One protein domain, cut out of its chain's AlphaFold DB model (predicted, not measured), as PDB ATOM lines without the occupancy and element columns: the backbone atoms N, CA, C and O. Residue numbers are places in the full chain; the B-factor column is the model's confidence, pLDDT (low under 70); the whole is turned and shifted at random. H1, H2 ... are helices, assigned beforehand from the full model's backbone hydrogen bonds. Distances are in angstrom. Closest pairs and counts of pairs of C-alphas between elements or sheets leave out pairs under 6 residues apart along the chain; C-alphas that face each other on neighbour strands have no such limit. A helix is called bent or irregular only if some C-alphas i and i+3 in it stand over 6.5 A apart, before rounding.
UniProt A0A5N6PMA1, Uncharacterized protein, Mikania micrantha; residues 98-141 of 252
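Overview. This is residues 98 to 141 of the 252 residues of an uncharacterized protein of Mikania micrantha (UniProt A0A5N6PMA1). Two helices follow each other end to end in a wide, open V: the shorter H1 makes one arm, the longer H2 the other, and residues 114 to 116 form the elbow. The arms do not fold back on each other, and there is no core between them. The printed part has 44 residues, with two named helices in the order H1, H2 and no named strand; its class is all helix. It is extended, with a radius of gyration of the C-alphas of 17.9 A, and its spans of 55 by 18 by 10 A make it only just a rod.

Along the chain. H1 covers residues 98 to 113, from C-alpha 98 at (-24.248, 7.494, -54.332) to C-alpha 113 at (-7.383, -3.805, -60.387), a length of 21.2 A. It has a kink of 25 degrees near residue 105. H1 is neither bent nor irregular, but only just: C-alphas 107 and 110 are 6.2 A apart. H2 covers residues 117 to 139 and measures 32.2 A from first to last C-alpha, ending at (9.916, -19.587, -26.939).

Arrangement. A tight link of 3 residues joins H1 to H2. The two helices are apart, with no C-alpha of the one within 8 A of the other. Residues 98 to 105 and 107 to 113, which belong to H1, stand free, and so do residues 115 to 141, of which 117 to 139 belong to H2. In H2 every O i to N i+4 pair is within hydrogen-bond range; in H1, 10 of 12 are.

Size, cuts and confidence. The two C-alphas farthest apart are those of Gln 100 and Arg 141, at 54.7 A. The printed part has no cut. The mean pLDDT of the printed part is 75.7, with 67 for H1 and 84 for H2; 19 residues are under 70, namely 98 to 102, 104, 106 to 117 and 141.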
ATOM      1  N   THR A  98     -25.492   8.002 -54.940       63.78
ATOM      2  CA  THR A  98     -24.248   7.494 -54.332       63.78
ATOM      3  C   THR A  98     -24.064   5.992 -54.551       63.78
ATOM      4  O   THR A  98     -22.959   5.528 -54.812       63.78
ATOM      5  N   ILE A  99     -25.164   5.236 -54.516       68.69
ATOM      6  CA  ILE A  99     -25.169   3.784 -54.714       68.69
ATOM      7  C   ILE A  99     -24.735   3.415 -56.141       68.69
ATOM      8  O   ILE A  99     -23.926   2.508 -56.314       68.69
ATOM      9  N   GLN A 100     -25.205   4.141 -57.161       66.31
ATOM     10  CA  GLN A 100     -24.812   3.901 -58.555       66.31
ATOM     11  C   GLN A 100     -23.335   4.213 -58.780       66.31
ATOM     12  O   GLN A 100     -22.647   3.450 -59.455       66.31
ATOM     13  N   VAL A 101     -22.831   5.291 -58.175       66.50
ATOM     14  CA  VAL A 101     -21.407   5.652 -58.248       66.50
ATOM     15  C   VAL A 101     -20.548   4.580 -57.576       66.50
ATOM     16  O   VAL A 101     -19.581   4.106 -58.168       66.50
ATOM     17  N   ALA A 102     -20.926   4.143 -56.372       69.00
ATOM     18  CA  ALA A 102     -20.213   3.101 -55.638       69.00
ATOM     19  C   ALA A 102     -20.209   1.766 -56.399       69.00
ATOM     20  O   ALA A 102     -19.174   1.110 -56.511       69.00
ATOM     21  N   GLN A 103     -21.343   1.380 -56.985       71.19
ATOM     22  CA  GLN A 103     -21.453   0.157 -57.774       71.19
ATOM     23  C   GLN A 103     -20.641   0.239 -59.075       71.19
ATOM     24  O   GLN A 103     -19.962  -0.723 -59.438       71.19
ATOM     25  N   ALA A 104     -20.646   1.390 -59.753       68.75
ATOM     26  CA  ALA A 104     -19.815   1.629 -60.930       68.75
ATOM     27  C   ALA A 104     -18.318   1.571 -60.590       68.75
ATOM     28  O   ALA A 104     -17.547   0.988 -61.351       68.75
ATOM     29  N   PHE A 105     -17.913   2.102 -59.436       70.00
ATOM     30  CA  PHE A 105     -16.538   2.021 -58.952       70.00
ATOM     31  C   PHE A 105     -16.119   0.577 -58.647       70.00
ATOM     32  O   PHE A 105     -15.090   0.113 -59.134       70.00
ATOM     33  N   LEU A 106     -16.930  -0.177 -57.902       69.56
ATOM     34  CA  LEU A 106     -16.611  -1.568 -57.565       69.56
ATOM     35  C   LEU A 106     -16.501  -2.456 -58.815       69.56
ATOM     36  O   LEU A 106     -15.582  -3.267 -58.932       69.56
ATOM     37  N   ASN A 107     -17.399  -2.270 -59.782       68.69
ATOM     38  CA  ASN A 107     -17.422  -3.073 -61.004       68.69
ATOM     39  C   ASN A 107     -16.279  -2.753 -61.974       68.69
ATOM     40  O   ASN A 107     -15.806  -3.657 -62.663       68.69
ATOM     41  N   ASN A 108     -15.854  -1.490 -62.052       65.44
ATOM     42  CA  ASN A 108     -14.897  -1.045 -63.066       65.44
ATOM     43  C   ASN A 108     -13.481  -0.840 -62.527       65.44
ATOM     44  O   ASN A 108     -12.527  -1.072 -63.260       65.44
ATOM     45  N   VAL A 109     -13.338  -0.468 -61.255       66.31
ATOM     46  CA  VAL A 109     -12.035  -0.245 -60.622       66.31
ATOM     47  C   VAL A 109     -11.650  -1.461 -59.789       66.31
ATOM     48  O   VAL A 109     -10.665  -2.134 -60.087       66.31
ATOM     49  N   PHE A 110     -12.463  -1.811 -58.790       62.97
ATOM     50  CA  PHE A 110     -12.096  -2.854 -57.827       62.97
ATOM     51  C   PHE A 110     -12.016  -4.254 -58.458       62.97
ATOM     52  O   PHE A 110     -11.087  -5.007 -58.179       62.97
ATOM     53  N   LYS A 111     -12.937  -4.602 -59.365       66.19
ATOM     54  CA  LYS A 111     -12.918  -5.900 -60.062       66.19
ATOM     55  C   LYS A 111     -11.744  -6.056 -61.041       66.19
ATOM     56  O   LYS A 111     -11.276  -7.171 -61.241       66.19
ATOM     57  N   LEU A 112     -11.299  -4.967 -61.670       63.03
ATOM     58  CA  LEU A 112     -10.234  -4.985 -62.683       63.03
ATOM     59  C   LEU A 112      -8.836  -4.871 -62.069       63.03
ATOM     60  O   LEU A 112      -7.919  -5.535 -62.541       63.03
ATOM     61  N   HIS A 113      -8.679  -4.062 -61.021       62.66
ATOM     62  CA  HIS A 113      -7.383  -3.805 -60.387       62.66
ATOM     63  C   HIS A 113      -7.165  -4.611 -59.097       62.66
ATOM     64  O   HIS A 113      -6.040  -4.704 -58.607       62.66
ATOM     65  N   GLY A 114      -8.215  -5.244 -58.565       65.56
ATOM     66  CA  GLY A 114      -8.161  -5.979 -57.307       65.56
ATOM     67  C   GLY A 114      -7.892  -5.071 -56.104       65.56
ATOM     68  O   GLY A 114      -7.981  -3.846 -56.175       65.56
ATOM     69  N   CYS A 115      -7.555  -5.686 -54.971       62.69
ATOM     70  CA  CYS A 115      -7.054  -4.947 -53.817       62.69
ATOM     71  C   CYS A 115      -5.603  -4.500 -54.097       62.69
ATOM     72  O   CYS A 115      -4.783  -5.367 -54.443       62.69
ATOM     73  N   PRO A 116      -5.269  -3.202 -53.934       66.62
ATOM     74  CA  PRO A 116      -3.914  -2.695 -54.134       66.62
ATOM     75  C   PRO A 116      -2.885  -3.568 -53.409       66.62
ATOM     76  O   PRO A 116      -3.081  -3.917 -52.242       66.62
ATOM     77  N   GLN A 117      -1.799  -3.947 -54.095       65.12
ATOM     78  CA  GLN A 117      -0.762  -4.819 -53.520       65.12
ATOM     79  C   GLN A 117      -0.238  -4.277 -52.192       65.12
ATOM     80  O   GLN A 117      -0.195  -5.025 -51.225       65.12
ATOM     81  N   GLU A 118      -0.033  -2.962 -52.082       72.25
ATOM     82  CA  GLU A 118       0.377  -2.341 -50.823       72.25
ATOM     83  C   GLU A 118      -0.553  -2.637 -49.643       72.25
ATOM     84  O   GLU A 118      -0.082  -2.822 -48.523       72.25
ATOM     85  N   MET A 119      -1.872  -2.656 -49.854       74.00
ATOM     86  CA  MET A 119      -2.818  -2.951 -48.776       74.00
ATOM     87  C   MET A 119      -2.714  -4.414 -48.345       74.00
ATOM     88  O   MET A 119      -2.768  -4.708 -47.150       74.00
ATOM     89  N   ARG A 120      -2.527  -5.324 -49.309       75.12
ATOM     90  CA  ARG A 120      -2.316  -6.752 -49.037       75.12
ATOM     91  C   ARG A 120      -0.997  -6.994 -48.312       75.12
ATOM     92  O   ARG A 120      -0.990  -7.702 -47.311       75.12
ATOM     93  N   ASP A 121       0.077  -6.351 -48.753       77.25
ATOM     94  CA  ASP A 121       1.413  -6.512 -48.182       77.25
ATOM     95  C   ASP A 121       1.486  -5.924 -46.769       77.25
ATOM     96  O   ASP A 121       2.017  -6.556 -45.859       77.25
ATOM     97  N   LYS A 122       0.875  -4.753 -46.535       85.25
ATOM     98  CA  LYS A 122       0.749  -4.165 -45.189       85.25
ATOM     99  C   LYS A 122      -0.002  -5.102 -44.238       85.25
ATOM    100  O   LYS A 122       0.444  -5.295 -43.108       85.25
ATOM    101  N   ALA A 123      -1.099  -5.709 -44.692       82.25
ATOM    102  CA  ALA A 123      -1.864  -6.665 -43.892       82.25
ATOM    103  C   ALA A 123      -1.076  -7.957 -43.612       82.25
ATOM    104  O   ALA A 123      -1.049  -8.427 -42.476       82.25
ATOM    105  N   TYR A 124      -0.387  -8.498 -44.618       88.81
ATOM    106  CA  TYR A 124       0.450  -9.691 -44.479       88.81
ATOM    107  C   TYR A 124       1.628  -9.458 -43.527       88.81
ATOM    108  O   TYR A 124       1.874 -10.257 -42.627       88.81
ATOM    109  N   ASN A 125       2.308  -8.317 -43.652       89.31
ATOM    110  CA  ASN A 125       3.408  -7.942 -42.766       89.31
ATOM    111  C   ASN A 125       2.933  -7.740 -41.322       89.31
ATOM    112  O   ASN A 125       3.616  -8.161 -40.389       89.31
ATOM    113  N   ALA A 126       1.758  -7.134 -41.125       91.81
ATOM    114  CA  ALA A 126       1.163  -6.993 -39.799       91.81
ATOM    115  C   ALA A 126       0.847  -8.360 -39.169       91.81
ATOM    116  O   ALA A 126       1.166  -8.578 -38.000       91.81
ATOM    117  N   LEU A 127       0.295  -9.292 -39.951       93.81
ATOM    118  CA  LEU A 127       0.018 -10.654 -39.496       93.81
ATOM    119  C   LEU A 127       1.306 -11.409 -39.152       93.81
ATOM    120  O   LEU A 127       1.423 -11.951 -38.056       93.81
ATOM    121  N   ASN A 128       2.299 -11.397 -40.043       92.12
ATOM    122  CA  ASN A 128       3.582 -12.061 -39.805       92.12
ATOM    123  C   ASN A 128       4.295 -11.497 -38.578       92.12
ATOM    124  O   ASN A 128       4.907 -12.249 -37.822       92.12
ATOM    125  N   LYS A 129       4.174 -10.188 -38.339       94.44
ATOM    126  CA  LYS A 129       4.699  -9.551 -37.132       94.44
ATOM    127  C   LYS A 129       4.012 -10.079 -35.873       94.44
ATOM    128  O   LYS A 129       4.702 -10.411 -34.918       94.44
ATOM    129  N   GLN A 130       2.683 -10.192 -35.872       93.69
ATOM    130  CA  GLN A 130       1.943 -10.733 -34.726       93.69
ATOM    131  C   GLN A 130       2.265 -12.209 -34.474       93.69
ATOM    132  O   GLN A 130       2.480 -12.602 -33.331       93.69
ATOM    133  N   VAL A 131       2.344 -13.023 -35.527       93.06
ATOM    134  CA  VAL A 131       2.700 -14.445 -35.411       93.06
ATOM    135  C   VAL A 131       4.136 -14.617 -34.914       93.06
ATOM    136  O   VAL A 131       4.373 -15.445 -34.039       93.06
ATOM    137  N   GLY A 132       5.075 -13.807 -35.409       91.50
ATOM    138  CA  GLY A 132       6.458 -13.803 -34.933       91.50
ATOM    139  C   GLY A 132       6.565 -13.431 -33.454       91.50
ATOM    140  O   GLY A 132       7.225 -14.134 -32.698       91.50
ATOM    141  N   GLN A 133       5.844 -12.390 -33.023       86.94
ATOM    142  CA  GLN A 133       5.787 -11.982 -31.615       86.94
ATOM    143  C   GLN A 133       5.208 -13.084 -30.719       86.94
ATOM    144  O   GLN A 133       5.775 -13.381 -29.676       86.94
ATOM    145  N   MET A 134       4.136 -13.757 -31.152       85.38
ATOM    146  CA  MET A 134       3.578 -14.891 -30.405       85.38
ATOM    147  C   MET A 134       4.549 -16.073 -30.318       85.38
ATOM    148  O   MET A 134       4.647 -16.711 -29.273       85.38
ATOM    149  N   ALA A 135       5.262 -16.389 -31.401       81.25
ATOM    150  CA  ALA A 135       6.248 -17.467 -31.404       81.25
ATOM    151  C   ALA A 135       7.421 -17.167 -30.456       81.25
ATOM    152  O   ALA A 135       7.889 -18.066 -29.758       81.25
ATOM    153  N   GLU A 136       7.861 -15.910 -30.399       81.94
ATOM    154  CA  GLU A 136       8.920 -15.465 -29.495       81.94
ATOM    155  C   GLU A 136       8.468 -15.477 -28.027       81.94
ATOM    156  O   GLU A 136       9.179 -16.017 -27.178       81.94
ATOM    157  N   ASP A 137       7.245 -15.026 -27.737       80.50
ATOM    158  CA  ASP A 137       6.644 -15.113 -26.398       80.50
ATOM    159  C   ASP A 137       6.503 -16.571 -25.916       80.50
ATOM    160  O   ASP A 137       6.686 -16.870 -24.732       80.50
ATOM    161  N   LEU A 138       6.201 -17.506 -26.826       76.00
ATOM    162  CA  LEU A 138       6.137 -18.939 -26.520       76.00
ATOM    163  C   LEU A 138       7.527 -19.555 -26.312       76.00
ATOM    164  O   LEU A 138       7.678 -20.421 -25.451       76.00
ATOM    165  N   ALA A 139       8.539 -19.106 -27.060       74.19
ATOM    166  CA  ALA A 139       9.916 -19.587 -26.939       74.19
ATOM    167  C   ALA A 139      10.615 -19.086 -25.664       74.19
ATOM    168  O   ALA A 139      11.460 -19.789 -25.111       74.19
ATOM    169  N   GLN A 140      10.256 -17.896 -25.172       73.44
ATOM    170  CA  GLN A 140      10.815 -17.309 -23.948       73.44
ATOM    171  C   GLN A 140      10.104 -17.769 -22.662       73.44
ATOM    172  O   GLN A 140      10.473 -17.361 -21.558       73.44
ATOM    173  N   ARG A 141       9.077 -18.621 -22.768       66.94
ATOM    174  CA  ARG A 141       8.313 -19.090 -21.611       66.94
ATOM    175  C   ARG A 141       9.093 -20.138 -20.813       66.94
ATOM    176  O   ARG A 141       9.547 -21.141 -21.353       66.94
TER     177      ARG A 141